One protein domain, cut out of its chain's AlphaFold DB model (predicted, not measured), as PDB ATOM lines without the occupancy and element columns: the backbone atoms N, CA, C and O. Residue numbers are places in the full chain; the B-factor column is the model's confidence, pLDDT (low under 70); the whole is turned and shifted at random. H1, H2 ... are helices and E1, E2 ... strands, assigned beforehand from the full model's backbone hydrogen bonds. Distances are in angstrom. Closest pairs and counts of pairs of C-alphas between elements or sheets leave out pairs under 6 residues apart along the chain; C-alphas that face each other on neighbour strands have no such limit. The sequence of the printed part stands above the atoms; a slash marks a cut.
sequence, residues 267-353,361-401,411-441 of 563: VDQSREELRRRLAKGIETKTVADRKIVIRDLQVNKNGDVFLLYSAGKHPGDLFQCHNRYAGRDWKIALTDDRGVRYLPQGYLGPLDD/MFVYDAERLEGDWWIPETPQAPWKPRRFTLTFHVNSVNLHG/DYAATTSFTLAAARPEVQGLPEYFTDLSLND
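Overview. This is residues 267 to 353, 361 to 401 and 411 to 441 of the 563 residues of an uncharacterized protein of Capsulimonas corticalis (UniProt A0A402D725). Two antiparallel sheets lie face to face as a sandwich, a larger one of E1 E2 E3 E6 E5 and a smaller one of E4 E7 E8; the larger is curled, and E1 comes near E8 and E5 near E4, like a flattened barrel. Outside the sandwich, H1 only grazes the larger sheet with its residues 277 to 279, and the short H2 touches H1. The printed part has 159 residues with two named helices and eight named strands, along the chain H1, E1 to E8, H2. The class is mixed, helices and strands, with under half of the residues in named elements. The whole is compact, with a radius of gyration of the C-alphas of 15.6 A and spans of 47 by 40 by 27 A.

Arrangement. Begin with the larger sheet, strongly twisted, in the order E1, residues 283 to 287, E2, 290 to 299, E3, 305 to 310, E6, 370 to 376, and E5, 342 to 347. E1 E2 E3 are a meander, each strand the antiparallel neighbour of the one before; look for N 285 and O 292 at 2.9 A, and N 298 and O 306 at 2.9 A. Then find N 307 and O 372 at 2.9 A between E3 and E6, and N 343 and O 375 at 2.8 A between E6 and E5. The facing sheet has E4, residues 330 to 336, E7, 386 to 394, and E8, 414 to 422; N 333 and O 391 are 2.9 A apart, N 390 and O 418 2.9 A. The parts of the two sheets that face each other are 8.2 A centre to centre, their strands at 31 degrees. The closest C-alphas of E1 and E8 are those of Val 287 and Thr 416, 6.4 A apart. H1, residues 267 to 279, only grazes the larger sheet, with residues 277 to 279. H2, residues 433 to 437, touches H1, closest at the C-alphas of Arg 271 and Asp 436, 6.1 A. In H1 and H2 every O i to N i+4 pair is within hydrogen-bond range.

Along the chain. Find C-alpha 267 at (189.873, 230.186, 169.386); from there H1 runs 17.8 A. E2 and E8 each measure 26.4 A, E7 25.4 A, E6 20.8 A and E4 19.7 A; E3 has 16.8 A, E5 14.7 A, E1 13.3 A. H2, 5.9 A, ends at C-alpha 437, (184.128, 225.094, 162.262).

Size, cuts and confidence. The C-alphas of Pro 382 and Gly 401 are the farthest apart, 47.1 A. Residues 354 to 360 and 402 to 410 are not printed; the gaps between C-alphas are 12.6 A and 17.4 A. The link E3 to E4 is long. The model's mean pLDDT over the printed part is 78.5; look for values under 70 at, among others, residues 315 to 328, 345 to 353 and 434 to 441.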
ATOM      1  N   VAL A 267     190.738 231.164 170.051       77.94
ATOM      2  CA  VAL A 267     189.873 230.186 169.386       77.94
ATOM      3  C   VAL A 267     188.826 229.653 170.358       77.94
ATOM      4  O   VAL A 267     187.673 229.499 169.971       77.94
ATOM      5  N   ASP A 268     189.180 229.416 171.621       78.06
ATOM      6  CA  ASP A 268     188.229 228.903 172.612       78.06
ATOM      7  C   ASP A 268     187.138 229.936 172.898       78.06
ATOM      8  O   ASP A 268     185.948 229.605 172.931       78.06
ATOM      9  N   GLN A 269     187.534 231.203 173.048       83.88
ATOM     10  CA  GLN A 269     186.593 232.305 173.207       83.88
ATOM     11  C   GLN A 269     185.693 232.455 171.974       83.88
ATOM     12  O   GLN A 269     184.472 232.522 172.132       83.88
ATOM     13  N   SER A 270     186.264 232.464 170.763       77.31
ATOM     14  CA  SER A 270     185.498 232.547 169.511       77.31
ATOM     15  C   SER A 270     184.504 231.395 169.381       77.31
ATOM     16  O   SER A 270     183.337 231.617 169.053       77.31
ATOM     17  N   ARG A 271     184.913 230.162 169.717       76.44
ATOM     18  CA  ARG A 271     184.026 228.988 169.706       76.44
ATOM     19  C   ARG A 271     182.883 229.139 170.703       76.44
ATOM     20  O   ARG A 271     181.748 228.809 170.365       76.44
ATOM     21  N   GLU A 272     183.136 229.659 171.899       82.00
ATOM     22  CA  GLU A 272     182.089 229.874 172.904       82.00
ATOM     23  C   GLU A 272     181.137 231.022 172.530       82.00
ATOM     24  O   GLU A 272     179.928 230.955 172.760       82.00
ATOM     25  N   GLU A 273     181.650 232.091 171.926       83.56
ATOM     26  CA  GLU A 273     180.827 233.155 171.343       83.56
ATOM     27  C   GLU A 273     179.953 232.620 170.208       83.56
ATOM     28  O   GLU A 273     178.747 232.885 170.181       83.56
ATOM     29  N   LEU A 274     180.522 231.796 169.326       80.69
ATOM     30  CA  LEU A 274     179.793 231.129 168.256       80.69
ATOM     31  C   LEU A 274     178.716 230.191 168.815       80.69
ATOM     32  O   LEU A 274     177.566 230.282 168.385       80.69
ATOM     33  N   ARG A 275     179.038 229.355 169.813       83.50
ATOM     34  CA  ARG A 275     178.066 228.481 170.497       83.50
ATOM     35  C   ARG A 275     176.890 229.283 171.034       83.50
ATOM     36  O   ARG A 275     175.742 228.974 170.721       83.50
ATOM     37  N   ARG A 276     177.161 230.357 171.779       86.62
ATOM     38  CA  ARG A 276     176.116 231.226 172.342       86.62
ATOM     39  C   ARG A 276     175.275 231.903 171.262       86.62
ATOM     40  O   ARG A 276     174.054 231.963 171.396       86.62
ATOM     41  N   ARG A 277     175.906 232.374 170.183       85.75
ATOM     42  CA  ARG A 277     175.229 233.020 169.049       85.75
ATOM     43  C   ARG A 277     174.277 232.062 168.331       85.75
ATOM     44  O   ARG A 277     173.147 232.441 168.032       85.75
ATOM     45  N   LEU A 278     174.708 230.823 168.088       89.00
ATOM     46  CA  LEU A 278     173.948 229.822 167.333       89.00
ATOM     47  C   LEU A 278     172.918 229.054 168.184       89.00
ATOM     48  O   LEU A 278     171.955 228.509 167.637       89.00
ATOM     49  N   ALA A 279     173.074 229.023 169.513       87.81
ATOM     50  CA  ALA A 279     172.242 228.221 170.417       87.81
ATOM     51  C   ALA A 279     170.735 228.484 170.280       87.81
ATOM     52  O   ALA A 279     169.938 227.549 170.338       87.81
ATOM     53  N   LYS A 280     170.334 229.740 170.052       88.31
ATOM     54  CA  LYS A 280     168.916 230.104 169.908       88.31
ATOM     55  C   LYS A 280     168.327 229.709 168.548       88.31
ATOM     56  O   LYS A 280     167.147 229.381 168.471       88.31
ATOM     57  N   GLY A 281     169.140 229.747 167.493       91.19
ATOM     58  CA  GLY A 281     168.661 229.722 166.113       91.19
ATOM     59  C   GLY A 281     167.936 231.009 165.691       91.19
ATOM     60  O   GLY A 281     167.513 231.822 166.515       91.19
ATOM     61  N   ILE A 282     167.815 231.193 164.378       94.38
ATOM     62  CA  ILE A 282     167.091 232.283 163.714       94.38
ATOM     63  C   ILE A 282     165.608 231.924 163.580       94.38
ATOM     64  O   ILE A 282     164.738 232.711 163.942       94.38
ATOM     65  N   GLU A 283     165.317 230.728 163.069       95.94
ATOM     66  CA  GLU A 283     163.959 230.240 162.821       95.94
ATOM     67  C   GLU A 283     163.923 228.717 163.007       95.94
ATOM     68  O   GLU A 283     164.916 228.028 162.771       95.94
ATOM     69  N   THR A 284     162.791 228.178 163.460       95.81
ATOM     70  CA  THR A 284     162.597 226.740 163.695       95.81
ATOM     71  C   THR A 284     161.290 226.281 163.072       95.81
ATOM     72  O   THR A 284     160.261 226.929 163.262       95.81
ATOM     73  N   LYS A 285     161.314 225.145 162.370       95.94
ATOM     74  CA  LYS A 285     160.115 224.464 161.861       95.94
ATOM     75  C   LYS A 285     160.212 222.968 162.094       95.94
ATOM     76  O   LYS A 285     161.299 222.405 162.093       95.94
ATOM     77  N   THR A 286     159.060 222.335 162.250       92.19
ATOM     78  CA  THR A 286     158.948 220.877 162.309       92.19
ATOM     79  C   THR A 286     158.413 220.370 160.978       92.19
ATOM     80  O   THR A 286     157.465 220.939 160.435       92.19
ATOM     81  N   VAL A 287     159.030 219.323 160.442       89.06
ATOM     82  CA  VAL A 287     158.609 218.657 159.206       89.06
ATOM     83  C   VAL A 287     158.828 217.158 159.362       89.06
ATOM     84  O   VAL A 287     159.898 216.733 159.791       89.06
ATOM     85  N   ALA A 288     157.798 216.370 159.044       84.50
ATOM     86  CA  ALA A 288     157.741 214.952 159.396       84.50
ATOM     87  C   ALA A 288     158.060 214.742 160.894       84.50
ATOM     88  O   ALA A 288     157.404 215.338 161.747       84.50
ATOM     89  N   ASP A 289     159.060 213.928 161.212       80.88
ATOM     90  CA  ASP A 289     159.512 213.592 162.562       80.88
ATOM     91  C   ASP A 289     160.694 214.451 163.052       80.88
ATOM     92  O   ASP A 289     161.312 214.135 164.068       80.88
ATOM     93  N   ARG A 290     161.019 215.548 162.351       83.56
ATOM     94  CA  ARG A 290     162.242 216.329 162.589       83.56
ATOM     95  C   ARG A 290     161.989 217.780 162.929       83.56
ATOM     96  O   ARG A 290     161.106 218.430 162.366       83.56
ATOM     97  N   LYS A 291     162.853 218.311 163.790       90.62
ATOM     98  CA  LYS A 291     163.018 219.744 164.028       90.62
ATOM     99  C   LYS A 291     164.136 220.249 163.116       90.62
ATOM    100  O   LYS A 291     165.246 219.739 163.150       90.62
ATOM    101  N   ILE A 292     163.836 221.253 162.299       93.06
ATOM    102  CA  ILE A 292     164.830 221.978 161.510       93.06
ATOM    103  C   ILE A 292     164.993 223.359 162.124       93.06
ATOM    104  O   ILE A 292     164.024 224.120 162.223       93.06
ATOM    105  N   VAL A 293     166.216 223.683 162.526       95.44
ATOM    106  CA  VAL A 293     166.588 224.979 163.087       95.44
ATOM    107  C   VAL A 293     167.599 225.637 162.169       95.44
ATOM    108  O   VAL A 293     168.708 225.137 162.005       95.44
ATOM    109  N   ILE A 294     167.247 226.793 161.614       96.00
ATOM    110  CA  ILE A 294     168.224 227.664 160.962       96.00
ATOM    111  C   ILE A 294     169.050 228.313 162.064       96.00
ATOM    112  O   ILE A 294     168.498 228.986 162.930       96.00
ATOM    113  N   ARG A 295     170.364 228.105 162.051       93.31
ATOM    114  CA  ARG A 295     171.291 228.590 163.080       93.31
ATOM    115  C   ARG A 295     171.989 229.877 162.651       93.31
ATOM    116  O   ARG A 295     172.137 230.769 163.478       93.31
ATOM    117  N   ASP A 296     172.363 229.983 161.377       92.06
ATOM    118  CA  ASP A 296     172.944 231.196 160.794       92.06
ATOM    119  C   ASP A 296     172.672 231.276 159.288       92.06
ATOM    120  O   ASP A 296     172.578 230.241 158.626       92.06
ATOM    121  N   LEU A 297     172.602 232.491 158.743       92.69
ATOM    122  CA  LEU A 297     172.604 232.740 157.302       92.69
ATOM    123  C   LEU A 297     173.458 233.974 157.017       92.69
ATOM    124  O   LEU A 297     173.060 235.083 157.356       92.69
ATOM    125  N   GLN A 298     174.583 233.788 156.333       91.38
ATOM    126  CA  GLN A 298     175.465 234.886 155.946       91.38
ATOM    127  C   GLN A 298     175.597 234.981 154.434       91.38
ATOM    128  O   GLN A 298     175.530 233.980 153.720       91.38
ATOM    129  N   VAL A 299     175.811 236.202 153.946       91.44
ATOM    130  CA  VAL A 299     176.047 236.471 152.526       91.44
ATOM    131  C   VAL A 299     177.291 237.320 152.362       91.44
ATOM    132  O   VAL A 299     177.470 238.303 153.087       91.44
ATOM    133  N   ASN A 300     178.139 236.963 151.402       87.06
ATOM    134  CA  ASN A 300     179.353 237.722 151.130       87.06
ATOM    135  C   ASN A 300     179.186 238.770 150.025       87.06
ATOM    136  O   ASN A 300     178.148 238.867 149.369       87.06
ATOM    137  N   LYS A 301     180.228 239.580 149.796       83.19
ATOM    138  CA  LYS A 301     180.207 240.668 148.798       83.19
ATOM    139  C   LYS A 301     179.905 240.216 147.361       83.19
ATOM    140  O   LYS A 301     179.447 241.029 146.562       83.19
ATOM    141  N   ASN A 302     180.172 238.951 147.032       82.75
ATOM    142  CA  ASN A 302     179.895 238.374 145.716       82.75
ATOM    143  C   ASN A 302     178.466 237.820 145.621       82.75
ATOM    144  O   ASN A 302     178.007 237.514 144.522       82.75
ATOM    145  N   GLY A 303     177.747 237.740 146.743       88.25
ATOM    146  CA  GLY A 303     176.427 237.135 146.842       88.25
ATOM    147  C   GLY A 303     176.450 235.643 147.159       88.25
ATOM    148  O   GLY A 303     175.397 235.021 147.042       88.25
ATOM    149  N   ASP A 304     177.600 235.076 147.538       86.94
ATOM    150  CA  ASP A 304     177.685 233.686 147.997       86.94
ATOM    151  C   ASP A 304     176.934 233.565 149.331       86.94
ATOM    152  O   ASP A 304     177.076 234.431 150.198       86.94
ATOM    153  N   VAL A 305     176.130 232.515 149.479       90.81
ATOM    154  CA  VAL A 305     175.210 232.305 150.603       90.81
ATOM    155  C   VAL A 305     175.694 231.129 151.437       90.81
ATOM    156  O   VAL A 305     175.884 230.039 150.902       90.81
ATOM    157  N   PHE A 306     175.843 231.341 152.740       89.31
ATOM    158  CA  PHE A 306     176.334 230.361 153.704       89.31
ATOM    159  C   PHE A 306     175.264 230.108 154.756       89.31
ATOM    160  O   PHE A 306     174.825 231.039 155.435       89.31
ATOM    161  N   LEU A 307     174.848 228.854 154.887       91.00
ATOM    162  CA  LEU A 307     173.806 228.424 155.806       91.00
ATOM    163  C   LEU A 307     174.397 227.502 156.866       91.00
ATOM    164  O   LEU A 307     175.074 226.536 156.526       91.00
ATOM    165  N   LEU A 308     174.050 227.754 158.126       90.75
ATOM    166  CA  LEU A 308     174.225 226.807 159.222       90.75
ATOM    167  C   LEU A 308     172.862 226.388 159.764       90.75
ATOM    168  O   LEU A 308     171.981 227.232 159.957       90.75
ATOM    169  N   TYR A 309     172.683 225.103 160.041       91.44
ATOM    170  CA  TYR A 309     171.418 224.550 160.512       91.44
ATOM    171  C   TYR A 309     171.609 223.286 161.359       91.44
ATOM    172  O   TYR A 309     172.673 222.677 161.353       91.44
ATOM    173  N   SER A 310     170.575 222.899 162.104       90.44
ATOM    174  CA  SER A 310     170.422 221.540 162.634       90.44
ATOM    175  C   SER A 310     169.121 220.957 162.082       90.44
ATOM    176  O   SER A 310     168.132 221.683 161.962       90.44
ATOM    177  N   ALA A 311     169.138 219.699 161.646       87.88
ATOM    178  CA  ALA A 311     167.996 219.066 160.977       87.88
ATOM    179  C   ALA A 311     167.782 217.605 161.419       87.88
ATOM    180  O   ALA A 311     167.372 216.752 160.630       87.88
ATOM    181  N   GLY A 312     168.048 217.316 162.697       80.19
ATOM    182  CA  GLY A 312     167.799 216.004 163.298       80.19
ATOM    183  C   GLY A 312     168.954 215.003 163.240       80.19
ATOM    184  O   GLY A 312     168.784 213.901 163.743       80.19
ATOM    185  N   LYS A 313     170.120 215.342 162.668       77.50
ATOM    186  CA  LYS A 313     171.312 214.468 162.701       77.50
ATOM    187  C   LYS A 313     171.964 214.487 164.071       77.50
ATOM    188  O   LYS A 313     172.171 215.559 164.624       77.50
ATOM    189  N   HIS A 314     172.386 213.335 164.569       75.88
ATOM    190  CA  HIS A 314     173.151 213.190 165.800       75.88
ATOM    191  C   HIS A 314     174.650 212.987 165.515       75.88
ATOM    192  O   HIS A 314     175.028 212.581 164.416       75.88
ATOM    193  N   PRO A 315     175.536 213.222 166.502       69.56
ATOM    194  CA  PRO A 315     176.980 212.997 166.366       69.56
ATOM    195  C   PRO A 315     177.387 211.621 165.805       69.56
ATOM    196  O   PRO A 315     178.379 211.526 165.093       69.56
ATOM    197  N   GLY A 316     176.618 210.563 166.089       62.09
ATOM    198  CA  GLY A 316     176.891 209.201 165.605       62.09
ATOM    199  C   GLY A 316     176.456 208.921 164.160       62.09
ATOM    200  O   GLY A 316     176.788 207.868 163.618       62.09
ATOM    201  N   ASP A 317     175.736 209.843 163.516       61.81
ATOM    202  CA  ASP A 317     175.253 209.697 162.141       61.81
ATOM    203  C   ASP A 317     176.335 210.112 161.133       61.81
ATOM    204  O   ASP A 317     176.268 211.164 160.485       61.81
ATOM    205  N   LEU A 318     177.385 209.298 161.044       57.31
ATOM    206  CA  LEU A 318     178.524 209.521 160.152       57.31
ATOM    207  C   LEU A 318     178.290 208.922 158.759       57.31
ATOM    208  O   LEU A 318     177.657 207.877 158.615       57.31
ATOM    209  N   PHE A 319     178.897 209.533 157.736       48.84
ATOM    210  CA  PHE A 319     178.870 209.084 156.331       48.84
ATOM    211  C   PHE A 319     179.437 207.663 156.110       48.84
ATOM    212  O   PHE A 319     179.263 207.089 155.033       48.84
ATOM    213  N   GLN A 320     180.133 207.104 157.108       44.97
ATOM    214  CA  GLN A 320     180.863 205.834 157.027       44.97
ATOM    215  C   GLN A 320     180.068 204.602 157.465       44.97
ATOM    216  O   GLN A 320     180.487 203.480 157.165       44.97
ATOM    217  N   CYS A 321     178.897 204.758 158.097       40.19
ATOM    218  CA  CYS A 321     177.985 203.621 158.166       40.19
ATOM    219  C   CYS A 321     177.587 203.280 156.719       40.19
ATOM    220  O   CYS A 321     177.325 204.175 155.920       40.19
ATOM    221  N   HIS A 322     177.596 202.001 156.331       40.31
ATOM    222  CA  HIS A 322     177.404 201.522 154.946       40.31
ATOM    223  C   HIS A 322     176.080 201.948 154.267       40.31
ATOM    224  O   HIS A 322     175.773 201.544 153.144       40.31
ATOM    225  N   ASN A 323     175.308 202.814 154.916       45.00
ATOM    226  CA  ASN A 323     174.184 203.541 154.386       45.00
ATOM    227  C   ASN A 323     174.621 204.868 153.724       45.00
ATOM    228  O   ASN A 323     174.450 205.952 154.277       45.00
ATOM    229  N   ARG A 324     175.095 204.803 152.468       41.75
ATOM    230  CA  ARG A 324     175.356 205.998 151.628       41.75
ATOM    231  C   ARG A 324     174.135 206.923 151.466       41.75
ATOM    232  O   ARG A 324     174.290 208.049 151.004       41.75
ATOM    233  N   TYR A 325     172.932 206.454 151.811       43.34
ATOM    234  CA  TYR A 325     171.699 207.238 151.760       43.34
ATOM    235  C   TYR A 325     171.441 208.045 153.041       43.34
ATOM    236  O   TYR A 325     170.723 209.034 152.960       43.34
ATOM    237  N   ALA A 326     172.072 207.704 154.173       46.78
ATOM    238  CA  ALA A 326     172.002 208.483 155.416       46.78
ATOM    239  C   ALA A 326     172.848 209.769 155.377       46.78
ATOM    240  O   ALA A 326     172.754 210.593 156.286       46.78
ATOM    241  N   GLY A 327     173.681 209.963 154.348       53.78
ATOM    242  CA  GLY A 327     174.584 211.114 154.253       53.78
ATOM    243  C   GLY A 327     173.868 212.464 154.144       53.78
ATOM    244  O   GLY A 327     174.411 213.475 154.576       53.78
ATOM    245  N   ARG A 328     172.638 212.494 153.610       64.88
ATOM    246  CA  ARG A 328     171.762 213.677 153.587       64.88
ATOM    247  C   ARG A 328     170.309 213.229 153.518       64.88
ATOM    248  O   ARG A 328     169.816 212.895 152.445       64.88
ATOM    249  N   ASP A 329     169.598 213.272 154.638       72.00
ATOM    250  CA  ASP A 329     168.171 212.925 154.650       72.00
ATOM    251  C   ASP A 329     167.273 214.088 154.203       72.00
ATOM    252  O   ASP A 329     166.054 214.064 154.396       72.00
ATOM    253  N   TRP A 330     167.873 215.113 153.598       80.19
ATOM    254  CA  TRP A 330     167.189 216.220 152.958       80.19
ATOM    255  C   TRP A 330     167.965 216.754 151.751       80.19
ATOM    256  O   TRP A 330     169.177 216.579 151.609       80.19
ATOM    257  N   LYS A 331     167.244 217.474 150.895       83.94
ATOM    258  CA  LYS A 331     167.786 218.361 149.865       83.94
ATOM    259  C   LYS A 331     167.323 219.778 150.153       83.94
ATOM    260  O   LYS A 331     166.160 219.975 150.492       83.94
ATOM    261  N   ILE A 332     168.206 220.753 149.978       89.19
ATOM    262  CA  ILE A 332     167.872 222.164 150.178       89.19
ATOM    263  C   ILE A 332     167.885 222.861 148.823       89.19
ATOM    264  O   ILE A 332     168.900 222.862 148.125       89.19
ATOM    265  N   ALA A 333     166.753 223.452 148.456       91.00
ATOM    266  CA  ALA A 333     166.655 224.378 147.340       91.00
ATOM    267  C   ALA A 333     166.756 225.818 147.860       91.00
ATOM    268  O   ALA A 333     166.077 226.177 148.823       91.00
ATOM    269  N   LEU A 334     167.585 226.636 147.210       94.94
ATOM    270  CA  LEU A 334     167.749 228.056 147.505       94.94
ATOM    271  C   LEU A 334     167.199 228.887 146.343       94.94
ATOM    272  O   LEU A 334     167.609 228.702 145.197       94.94
ATOM    273  N   THR A 335     166.316 229.830 146.653       95.62
ATOM    274  CA  THR A 335     165.885 230.893 145.735       95.62
ATOM    275  C   THR A 335     165.962 232.250 146.428       95.62
ATOM    276  O   THR A 335     166.020 232.325 147.656       95.62
ATOM    277  N   ASP A 336     165.959 233.339 145.658       95.94
ATOM    278  CA  ASP A 336     165.778 234.690 146.188       95.94
ATOM    279  C   ASP A 336     164.603 235.415 145.511       95.94
ATOM    280  O   ASP A 336     164.100 235.000 144.465       95.94
ATOM    281  N   ASP A 337     164.153 236.516 146.112       95.19
ATOM    282  CA  ASP A 337     163.084 237.379 145.584       95.19
ATOM    283  C   ASP A 337     163.461 238.139 144.295       95.19
ATOM    284  O   ASP A 337     162.663 238.918 143.773       95.19
ATOM    285  N   ARG A 338     164.662 237.901 143.758       92.81
ATOM    286  CA  ARG A 338     165.181 238.487 142.516       92.81
ATOM    287  C   ARG A 338     165.330 237.459 141.396       92.81
ATOM    288  O   ARG A 338     165.703 237.845 140.291       92.81
ATOM    289  N   GLY A 339     165.031 236.186 141.657       92.06
ATOM    290  CA  GLY A 339     165.143 235.106 140.682       92.06
ATOM    291  C   GLY A 339     166.585 234.734 140.330       92.06
ATOM    292  O   GLY A 339     166.826 234.224 139.237       92.06
ATOM    293  N   VAL A 340     167.553 234.997 141.215       91.50
ATOM    294  CA  VAL A 340     168.948 234.602 140.986       91.50
ATOM    295  C   VAL A 340     169.080 233.087 141.072       91.50
ATOM    296  O   VAL A 340     168.577 232.446 141.996       91.50
ATOM    297  N   ARG A 341     169.796 232.510 140.101       87.94
ATOM    298  CA  ARG A 341     170.150 231.094 140.102       87.94
ATOM    299  C   ARG A 341     171.413 230.875 140.930       87.94
ATOM    300  O   ARG A 341     172.434 231.538 140.732       87.94
ATOM    301  N   TYR A 342     171.308 229.933 141.860       87.19
ATOM    302  CA  TYR A 342     172.350 229.561 142.805       87.19
ATOM    303  C   TYR A 342     172.826 228.136 142.536       87.19
ATOM    304  O   TYR A 342     172.021 227.217 142.380       87.19
ATOM    305  N   LEU A 343     174.141 227.952 142.503       77.69
ATOM    306  CA  LEU A 343     174.795 226.665 142.322       77.69
ATOM    307  C   LEU A 343     175.209 226.130 143.699       77.69
ATOM    308  O   LEU A 343     175.976 226.811 144.388       77.69
ATOM    309  N   PRO A 344     174.728 224.948 144.126       77.44
ATOM    310  CA  PRO A 344     175.180 224.338 145.373       77.44
ATOM    311  C   PRO A 344     176.666 223.998 145.255       77.44
ATOM    312  O   PRO A 344     177.071 223.385 144.271       77.44
ATOM    313  N   GLN A 345     177.472 224.409 146.232       68.06
ATOM    314  CA  GLN A 345     178.926 224.216 146.188       68.06
ATOM    315  C   GLN A 345     179.414 223.117 147.118       68.06
ATOM    316  O   GLN A 345     180.395 222.439 146.829       68.06
ATOM    317  N   GLY A 346     178.742 222.901 148.244       64.06
ATOM    318  CA  GLY A 346     179.159 221.833 149.131       64.06
ATOM    319  C   GLY A 346     178.533 221.875 150.502       64.06
ATOM    320  O   GLY A 346     177.604 222.630 150.781       64.06
ATOM    321  N   TYR A 347     179.087 221.015 151.340       64.44
ATOM    322  CA  TYR A 347     178.702 220.811 152.719       64.44
ATOM    323  C   TYR A 347     179.696 221.512 153.645       64.44
ATOM    324  O   TYR A 347     180.901 221.299 153.527       64.44
ATOM    325  N   LEU A 348     179.191 222.309 154.580       61.66
ATOM    326  CA  LEU A 348     179.939 222.849 155.708       61.66
ATOM    327  C   LEU A 348     179.646 221.978 156.924       61.66
ATOM    328  O   LEU A 348     178.807 222.296 157.759       61.66
ATOM    329  N   GLY A 349     180.322 220.842 157.002       54.03
ATOM    330  CA  GLY A 349     180.362 220.042 158.217       54.03
ATOM    331  C   GLY A 349     181.801 219.747 158.607       54.03
ATOM    332  O   GLY A 349     182.712 220.004 157.813       54.03
ATOM    333  N   PRO A 350     182.026 219.205 159.814       49.47
ATOM    334  CA  PRO A 350     183.319 218.627 160.145       49.47
ATOM    335  C   PRO A 350     183.667 217.632 159.034       49.47
ATOM    336  O   PRO A 350     182.915 216.692 158.791       49.47
ATOM    337  N   LEU A 351     184.749 217.904 158.298       41.03
ATOM    338  CA  LEU A 351     185.239 217.010 157.253       41.03
ATOM    339  C   LEU A 351     185.397 215.612 157.861       41.03
ATOM    340  O   LEU A 351     186.035 215.487 158.910       41.03
ATOM    341  N   ASP A 352     184.794 214.619 157.199       41.44
ATOM    342  CA  ASP A 352     184.842 213.193 157.532       41.44
ATOM    343  C   ASP A 352     186.292 212.685 157.454       41.44
ATOM    344  O   ASP A 352     186.702 212.082 156.462       41.44
ATOM    345  N   ASP A 353     187.095 212.954 158.482       38.19
ATOM    346  CA  ASP A 353     188.343 212.235 158.707       38.19
ATOM    347  C   ASP A 353     188.039 211.029 159.618       38.19
ATOM    348  O   ASP A 353     187.720 211.238 160.792       38.19
ATOM    349  N   MET A 361     182.314 218.144 167.759       62.16
ATOM    350  CA  MET A 361     181.247 218.612 166.892       62.16
ATOM    351  C   MET A 361     180.457 219.696 167.626       62.16
ATOM    352  O   MET A 361     180.184 219.587 168.823       62.16
ATOM    353  N   PHE A 362     180.060 220.750 166.917       69.38
ATOM    354  CA  PHE A 362     179.072 221.672 167.463       69.38
ATOM    355  C   PHE A 362     177.739 220.934 167.520       69.38
ATOM    356  O   PHE A 362     177.208 220.531 166.488       69.38
ATOM    357  N   VAL A 363     177.238 220.722 168.733       77.12
ATOM    358  CA  VAL A 363     175.986 220.015 168.993       77.12
ATOM    359  C   VAL A 363     175.033 220.962 169.706       77.12
ATOM    360  O   VAL A 363     175.398 221.582 170.704       77.12
ATOM    361  N   TYR A 364     173.809 221.059 169.203       80.94
ATOM    362  CA  TYR A 364     172.725 221.844 169.782       80.94
ATOM    363  C   TYR A 364     171.507 220.945 169.925       80.94
ATOM    364  O   TYR A 364     171.095 220.326 168.954       80.94
ATOM    365  N   ASP A 365     170.922 220.868 171.119       82.31
ATOM    366  CA  ASP A 365     169.773 219.990 171.388       82.31
ATOM    367  C   ASP A 365     170.036 218.514 171.007       82.31
ATOM    368  O   ASP A 365     169.164 217.837 170.475       82.31
ATOM    369  N   ALA A 366     171.259 218.019 171.255       81.44
ATOM    370  CA  ALA A 366     171.760 216.703 170.822       81.44
ATOM    371  C   ALA A 366     171.870 216.500 169.294       81.44
ATOM    372  O   ALA A 366     172.285 215.424 168.857       81.44
ATOM    373  N   GLU A 367     171.577 217.521 168.489       83.06
ATOM    374  CA  GLU A 367     171.738 217.510 167.037       83.06
ATOM    375  C   GLU A 367     173.066 218.149 166.614       83.06
ATOM    376  O   GLU A 367     173.484 219.177 167.147       83.06
ATOM    377  N   ARG A 368     173.730 217.566 165.621       82.12
ATOM    378  CA  ARG A 368     174.937 218.101 164.998       82.12
ATOM    379  C   ARG A 368     174.604 219.375 164.213       82.12
ATOM    380  O   ARG A 368     173.587 219.452 163.529       82.12
ATOM    381  N   LEU A 369     175.497 220.359 164.290       84.31
ATOM    382  CA  LEU A 369     175.509 221.517 163.408       84.31
ATOM    383  C   LEU A 369     175.984 221.108 162.016       84.31
ATOM    384  O   LEU A 369     177.037 220.490 161.851       84.31
ATOM    385  N   GLU A 370     175.225 221.517 161.022       83.19
ATOM    386  CA  GLU A 370     175.465 221.247 159.617       83.19
ATOM    387  C   GLU A 370     175.450 222.558 158.849       83.19
ATOM    388  O   GLU A 370     175.000 223.595 159.349       83.19
ATOM    389  N   GLY A 371     175.922 222.518 157.613       83.19
ATOM    390  CA  GLY A 371     175.856 223.680 156.763       83.19
ATOM    391  C   GLY A 371     175.938 223.342 155.294       83.19
ATOM    392  O   GLY A 371     176.445 222.304 154.875       83.19
ATOM    393  N   ASP A 372     175.409 224.252 154.502       83.62
ATOM    394  CA  ASP A 372     175.461 224.212 153.052       83.62
ATOM    395  C   ASP A 372     175.774 225.617 152.566       83.62
ATOM    396  O   ASP A 372     175.540 226.617 153.253       83.62
ATOM    397  N   TRP A 373     176.315 225.694 151.363       85.38
ATOM    398  CA  TRP A 373     176.586 226.975 150.750       85.38
ATOM    399  C   TRP A 373     176.373 226.934 149.248       85.38
ATOM    400  O   TRP A 373     176.481 225.891 148.591       85.38
ATOM    401  N   TRP A 374     176.051 228.106 148.720       87.88
ATOM    402  CA  TRP A 374     175.727 228.310 147.324       87.88
ATOM    403  C   TRP A 374     176.422 229.544 146.792       87.88
ATOM    404  O   TRP A 374     176.576 230.542 147.495       87.88
ATOM    405  N   ILE A 375     176.751 229.504 145.509       83.81
ATOM    406  CA  ILE A 375     177.274 230.661 144.790       83.81
ATOM    407  C   ILE A 375     176.277 231.083 143.716       83.81
ATOM    408  O   ILE A 375     175.670 230.224 143.073       83.81
ATOM    409  N   PRO A 376     176.070 232.385 143.502       87.69
ATOM    410  CA  PRO A 376     175.255 232.841 142.393       87.69
ATOM    411  C   PRO A 376     176.016 232.603 141.081       87.69
ATOM    412  O   PRO A 376     177.235 232.779 141.023       87.69
ATOM    413  N   GLU A 377     175.301 232.254 140.009       79.06
ATOM    414  CA  GLU A 377     175.909 232.096 138.673       79.06
ATOM    415  C   GLU A 377     176.607 233.371 138.200       79.06
ATOM    416  O   GLU A 377     177.598 233.331 137.479       79.06
ATOM    417  N   THR A 378     176.092 234.527 138.617       77.50
ATOM    418  CA  THR A 378     176.712 235.829 138.374       77.50
ATOM    419  C   THR A 378     176.946 236.542 139.702       77.50
ATOM    420  O   THR A 378     176.016 236.604 140.512       77.50
ATOM    421  N   PRO A 379     178.135 237.130 139.939       81.69
ATOM    422  CA  PRO A 379     178.384 237.935 141.127       81.69
ATOM    423  C   PRO A 379     177.340 239.042 141.300       81.69
ATOM    424  O   PRO A 379     176.960 239.724 140.351       81.69
ATOM    425  N   GLN A 380     176.891 239.243 142.533       86.69
ATOM    426  CA  GLN A 380     175.788 240.146 142.867       86.69
ATOM    427  C   GLN A 380     176.262 241.547 143.286       86.69
ATOM    428  O   GLN A 380     175.614 242.199 144.103       86.69
ATOM    429  N   ALA A 381     177.396 242.007 142.747       79.25
ATOM    430  CA  ALA A 381     177.968 243.321 143.032       79.25
ATOM    431  C   ALA A 381     177.533 244.368 141.977       79.25
ATOM    432  O   ALA A 381     177.643 244.091 140.783       79.25
ATOM    433  N   PRO A 382     177.090 245.580 142.375       84.00
ATOM    434  CA  PRO A 382     176.869 246.030 143.748       84.00
ATOM    435  C   PRO A 382     175.655 245.350 144.396       84.00
ATOM    436  O   PRO A 382     174.617 245.148 143.759       84.00
ATOM    437  N   TRP A 383     175.786 245.035 145.687       87.69
ATOM    438  CA  TRP A 383     174.748 244.340 146.441       87.69
ATOM    439  C   TRP A 383     173.459 245.154 146.540       87.69
ATOM    440  O   TRP A 383     173.473 246.372 146.727       87.69
ATOM    441  N   LYS A 384     172.331 244.445 146.498       89.81
ATOM    442  CA  LYS A 384     171.012 244.990 146.804       89.81
ATOM    443  C   LYS A 384     170.297 244.073 147.808       89.81
ATOM    444  O   LYS A 384     170.363 242.853 147.613       89.81
ATOM    445  N   PRO A 385     169.592 244.634 148.813       92.88
ATOM    446  CA  PRO A 385     168.818 243.861 149.782       92.88
ATOM    447  C   PRO A 385     167.880 242.864 149.101       92.88
ATOM    448  O   PRO A 385     167.274 243.192 148.071       92.88
ATOM    449  N   ARG A 386     167.765 241.663 149.665       94.06
ATOM    450  CA  ARG A 386     166.944 240.575 149.116       94.06
ATOM    451  C   ARG A 386     166.491 239.606 150.198       94.06
ATOM    452  O   ARG A 386     167.059 239.584 151.294       94.06
ATOM    453  N   ARG A 387     165.471 238.815 149.885       96.50
ATOM    454  CA  ARG A 387     164.975 237.729 150.737       96.50
ATOM    455  C   ARG A 387     165.277 236.390 150.091       96.50
ATOM    456  O   ARG A 387     164.948 236.181 148.930       96.50
ATOM    457  N   PHE A 388     165.856 235.492 150.869       96.81
ATOM    458  CA  PHE A 388     166.146 234.124 150.485       96.81
ATOM    459  C   PHE A 388     165.035 233.202 150.950       96.81
ATOM    460  O   PHE A 388     164.576 233.321 152.084       96.81
ATOM    461  N   THR A 389     164.637 232.270 150.091       97.62
ATOM    462  CA  THR A 389     163.760 231.161 150.453       97.62
ATOM    463  C   THR A 389     164.553 229.863 150.400       97.62
ATOM    464  O   THR A 389     165.035 229.457 149.345       97.62
ATOM    465  N   LEU A 390     164.683 229.220 151.556       96.50
ATOM    466  CA  LEU A 390     165.319 227.917 151.720       96.50
ATOM    467  C   LEU A 390     164.227 226.867 151.827       96.50
ATOM    468  O   LEU A 390     163.473 226.892 152.794       96.50
ATOM    469  N   THR A 391     164.132 225.956 150.865       95.38
ATOM    470  CA  THR A 391     163.154 224.862 150.893       95.38
ATOM    471  C   THR A 391     163.856 223.549 151.178       95.38
ATOM    472  O   THR A 391     164.644 223.070 150.365       95.38
ATOM    473  N   PHE A 392     163.557 222.972 152.335       92.81
ATOM    474  CA  PHE A 392     164.001 221.643 152.720       92.81
ATOM    475  C   PHE A 392     163.012 220.623 152.171       92.81
ATOM    476  O   PHE A 392     161.831 220.654 152.508       92.81
ATOM    477  N   HIS A 393     163.512 219.713 151.347       90.31
ATOM    478  CA  HIS A 393     162.830 218.496 150.936       90.31
ATOM    479  C   HIS A 393     163.384 217.367 151.788       90.31
ATOM    480  O   HIS A 393     164.555 217.031 151.649       90.31
ATOM    481  N   VAL A 394     162.578 216.824 152.690       85.44
ATOM    482  CA  VAL A 394     163.002 215.908 153.751       85.44
ATOM    483  C   VAL A 394     162.471 214.519 153.457       85.44
ATOM    484  O   VAL A 394     161.326 214.359 153.032       85.44
ATOM    485  N   ASN A 395     163.317 213.516 153.675       77.69
ATOM    486  CA  ASN A 395     162.891 212.129 153.619       77.69
ATOM    487  C   ASN A 395     161.797 211.892 154.671       77.69
ATOM    488  O   ASN A 395     161.970 212.260 155.832       77.69
ATOM    489  N   SER A 396     160.678 211.299 154.258       70.44
ATOM    490  CA  SER A 396     159.545 210.996 155.141       70.44
ATOM    491  C   SER A 396     159.893 210.011 156.260       70.44
ATOM    492  O   SER A 396     159.184 209.957 157.263       70.44
ATOM    493  N   VAL A 397     160.989 209.261 156.100       66.25
ATOM    494  CA  VAL A 397     161.558 208.385 157.123       66.25
ATOM    495  C   VAL A 397     162.954 208.864 157.478       66.25
ATOM    496  O   VAL A 397     163.814 209.055 156.612       66.25
ATOM    497  N   ASN A 398     163.196 208.997 158.774       64.06
ATOM    498  CA  ASN A 398     164.520 209.246 159.286       64.06
ATOM    499  C   ASN A 398     165.413 207.997 159.126       64.06
ATOM    500  O   ASN A 398     165.107 206.937 159.669       64.06
ATOM    501  N   LEU A 399     166.509 208.103 158.364       64.44
ATOM    502  CA  LEU A 399     167.370 206.966 158.007       64.44
ATOM    503  C   LEU A 399     168.451 206.639 159.063       64.44
ATOM    504  O   LEU A 399     169.421 205.945 158.743       64.44
ATOM    505  N   HIS A 400     168.314 207.120 160.304       59.06
ATOM    506  CA  HIS A 400     169.231 206.792 161.404       59.06
ATOM    507  C   HIS A 400     169.155 205.305 161.801       59.06
ATOM    508  O   HIS A 400     168.074 204.770 162.029       59.06
ATOM    509  N   GLY A 401     170.317 204.663 161.965       46.94
ATOM    510  CA  GLY A 401     170.464 203.369 162.646       46.94
ATOM    511  C   GLY A 401     170.234 202.100 161.804       46.94
ATOM    512  O   GLY A 401     169.106 201.669 161.590       46.94
ATOM    513  N   ASP A 411     162.289 209.033 149.770       69.69
ATOM    514  CA  ASP A 411     161.071 209.750 149.414       69.69
ATOM    515  C   ASP A 411     161.084 211.124 150.080       69.69
ATOM    516  O   ASP A 411     160.690 211.287 151.236       69.69
ATOM    517  N   TYR A 412     161.579 212.124 149.351       75.38
ATOM    518  CA  TYR A 412     161.651 213.513 149.810       75.38
ATOM    519  C   TYR A 412     160.297 214.238 149.682       75.38
ATOM    520  O   TYR A 412     160.227 215.349 149.150       75.38
ATOM    521  N   ALA A 413     159.213 213.584 150.104       80.31
ATOM    522  CA  ALA A 413     157.847 214.082 149.955       80.31
ATOM    523  C   ALA A 413     157.503 215.206 150.940       80.31
ATOM    524  O   ALA A 413     156.693 216.078 150.622       80.31
ATOM    525  N   ALA A 414     158.103 215.204 152.134       86.88
ATOM    526  CA  ALA A 414     157.830 216.219 153.142       86.88
ATOM    527  C   ALA A 414     158.650 217.481 152.853       86.88
ATOM    528  O   ALA A 414     159.857 217.405 152.621       86.88
ATOM    529  N   THR A 415     158.014 218.652 152.870       92.56
ATOM    530  CA  THR A 415     158.695 219.920 152.587       92.56
ATOM    531  C   THR A 415     158.414 220.977 153.643       92.56
ATOM    532  O   THR A 415     157.342 221.024 154.244       92.56
ATOM    533  N   THR A 416     159.397 221.840 153.880       95.69
ATOM    534  CA  THR A 416     159.226 223.063 154.667       95.69
ATOM    535  C   THR A 416     160.137 224.151 154.122       95.69
ATOM    536  O   THR A 416     161.217 223.856 153.608       95.69
ATOM    537  N   SER A 417     159.709 225.406 154.222       96.69
ATOM    538  CA  SER A 417     160.460 226.540 153.684       96.69
ATOM    539  C   SER A 417     160.703 227.606 154.740       96.69
ATOM    540  O   SER A 417     159.822 227.886 155.548       96.69
ATOM    541  N   PHE A 418     161.871 228.239 154.703       97.50
ATOM    542  CA  PHE A 418     162.264 229.373 155.542       97.50
ATOM    543  C   PHE A 418     162.481 230.597 154.661       97.50
ATOM    544  O   PHE A 418     163.040 230.461 153.573       97.50
ATOM    545  N   THR A 419     162.068 231.780 155.122       97.06
ATOM    546  CA  THR A 419     162.265 233.031 154.379       97.06
ATOM    547  C   THR A 419     163.070 234.007 155.217       97.06
ATOM    548  O   THR A 419     162.583 234.538 156.212       97.06
ATOM    549  N   LEU A 420     164.301 234.272 154.788       96.12
ATOM    550  CA  LEU A 420     165.292 235.022 155.550       96.12
ATOM    551  C   LEU A 420     165.739 236.250 154.758       96.12
ATOM    552  O   LEU A 420     166.031 236.162 153.567       96.12
ATOM    553  N   ALA A 421     165.775 237.414 155.400       94.12
ATOM    554  CA  ALA A 421     166.187 238.656 154.756       94.12
ATOM    555  C   ALA A 421     167.691 238.901 154.937       94.12
ATOM    556  O   ALA A 421     168.200 238.787 156.046       94.12
ATOM    557  N   ALA A 422     168.368 239.331 153.873       91.62
ATOM    558  CA  ALA A 422     169.743 239.817 153.928       91.62
ATOM    559  C   ALA A 422     169.791 241.269 153.435       91.62
ATOM    560  O   ALA A 422     169.644 241.560 152.242       91.62
ATOM    561  N   ALA A 423     169.974 242.205 154.368       85.31
ATOM    562  CA  ALA A 423     170.002 243.631 154.048       85.31
ATOM    563  C   ALA A 423     171.318 244.046 153.372       85.31
ATOM    564  O   ALA A 423     171.321 244.857 152.447       85.31
ATOM    565  N   ARG A 424     172.441 243.463 153.794       86.38
ATOM    566  CA  ARG A 424     173.791 243.766 153.303       86.38
ATOM    567  C   ARG A 424     174.639 242.494 153.267       86.38
ATOM    568  O   ARG A 424     174.293 241.554 153.980       86.38
ATOM    569  N   PRO A 425     175.746 242.471 152.508       84.00
ATOM    570  CA  PRO A 425     176.762 241.454 152.692       84.00
ATOM    571  C   PRO A 425     177.323 241.606 154.104       84.00
ATOM    572  O   PRO A 425     177.758 242.696 154.484       84.00
ATOM    573  N   GLU A 426     177.258 240.542 154.888       78.12
ATOM    574  CA  GLU A 426     177.734 240.546 156.273       78.12
ATOM    575  C   GLU A 426     179.233 240.270 156.340       78.12
ATOM    576  O   GLU A 426     179.897 240.698 157.282       78.12
ATOM    577  N   VAL A 427     179.781 239.634 155.298       71.56
ATOM    578  CA  VAL A 427     181.185 239.226 155.236       71.56
ATOM    579  C   VAL A 427     181.843 239.603 153.913       71.56
ATOM    580  O   VAL A 427     181.205 239.701 152.861       71.56
ATOM    581  N   GLN A 428     183.157 239.840 153.942       68.06
ATOM    582  CA  GLN A 428     183.902 240.174 152.725       68.06
ATOM    583  C   GLN A 428     184.212 238.954 151.848       68.06
ATOM    584  O   GLN A 428     184.428 239.120 150.644       68.06
ATOM    585  N   GLY A 429     184.199 237.750 152.420       71.81
ATOM    586  CA  GLY A 429     184.501 236.505 151.722       71.81
ATOM    587  C   GLY A 429     183.868 235.303 152.408       71.81
ATOM    588  O   GLY A 429     182.660 235.130 152.282       71.81
ATOM    589  N   LEU A 430     184.645 234.466 153.094       69.00
ATOM    590  CA  LEU A 430     184.068 233.398 153.919       69.00
ATOM    591  C   LEU A 430     183.553 233.949 155.264       69.00
ATOM    592  O   LEU A 430     184.097 234.938 155.761       69.00
ATOM    593  N   PRO A 431     182.521 233.329 155.864       72.88
ATOM    594  CA  PRO A 431     182.131 233.605 157.241       72.88
ATOM    595  C   PRO A 431     183.279 233.411 158.233       72.88
ATOM    596  O   PRO A 431     184.060 232.476 158.087       72.88
ATOM    597  N   GLU A 432     183.356 234.227 159.287       68.06
ATOM    598  CA  GLU A 432     184.404 234.074 160.317       68.06
ATOM    599  C   GLU A 432     184.332 232.708 161.012       68.06
ATOM    600  O   GLU A 432     185.355 232.082 161.277       68.06
ATOM    601  N   TYR A 433     183.118 232.179 161.199       70.00
ATOM    602  CA  TYR A 433     182.927 230.849 161.772       70.00
ATOM    603  C   TYR A 433     183.479 229.728 160.890       70.00
ATOM    604  O   TYR A 433     183.605 228.606 161.364       70.00
ATOM    605  N   PHE A 434     183.788 229.979 159.613       65.81
ATOM    606  CA  PHE A 434     184.346 228.950 158.738       65.81
ATOM    607  C   PHE A 434     185.641 228.396 159.327       65.81
ATOM    608  O   PHE A 434     185.876 227.201 159.241       65.81
ATOM    609  N   THR A 435     186.417 229.236 160.015       58.44
ATOM    610  CA  THR A 435     187.666 228.826 160.662       58.44
ATOM    611  C   THR A 435     187.486 228.263 162.058       58.44
ATOM    612  O   THR A 435     188.307 227.466 162.496       58.44
ATOM    613  N   ASP A 436     186.387 228.609 162.728       62.62
ATOM    614  CA  ASP A 436     186.011 227.999 164.007       62.62
ATOM    615  C   ASP A 436     185.369 226.609 163.817       62.62
ATOM    616  O   ASP A 436     185.427 225.764 164.714       62.62
ATOM    617  N   LEU A 437     184.745 226.367 162.654       59.81
ATOM    618  CA  LEU A 437     184.128 225.094 162.262       59.81
ATOM    619  C   LEU A 437     185.090 224.191 161.476       59.81
ATOM    620  O   LEU A 437     185.016 222.966 161.608       59.81
ATOM    621  N   SER A 438     186.000 224.757 160.674       52.69
ATOM    622  CA  SER A 438     187.061 223.995 160.016       52.69
ATOM    623  C   SER A 438     188.161 223.680 161.029       52.69
ATOM    624  O   SER A 438     189.184 224.352 161.098       52.69
ATOM    625  N   LEU A 439     187.971 222.614 161.804       45.09
ATOM    626  CA  LEU A 439     188.970 222.039 162.722       45.09
ATOM    627  C   LEU A 439     190.174 221.395 161.992       45.09
ATOM    628  O   LEU A 439     190.783 220.453 162.494       45.09
ATOM    629  N   ASN A 440     190.492 221.856 160.782       39.44
ATOM    630  CA  ASN A 440     191.705 221.503 160.060       39.44
ATOM    631  C   ASN A 440     192.641 222.711 160.058       39.44
ATOM    632  O   ASN A 440     192.182 223.833 159.858       39.44
ATOM    633  N   ASP A 441     193.940 222.439 160.179       43.59
ATOM    634  CA  ASP A 441     195.110 223.327 160.046       43.59
ATOM    635  C   ASP A 441     195.208 224.101 158.709       43.59
ATOM    636  O   ASP A 441     196.283 224.511 158.276       43.59
TER     637      ASP A 441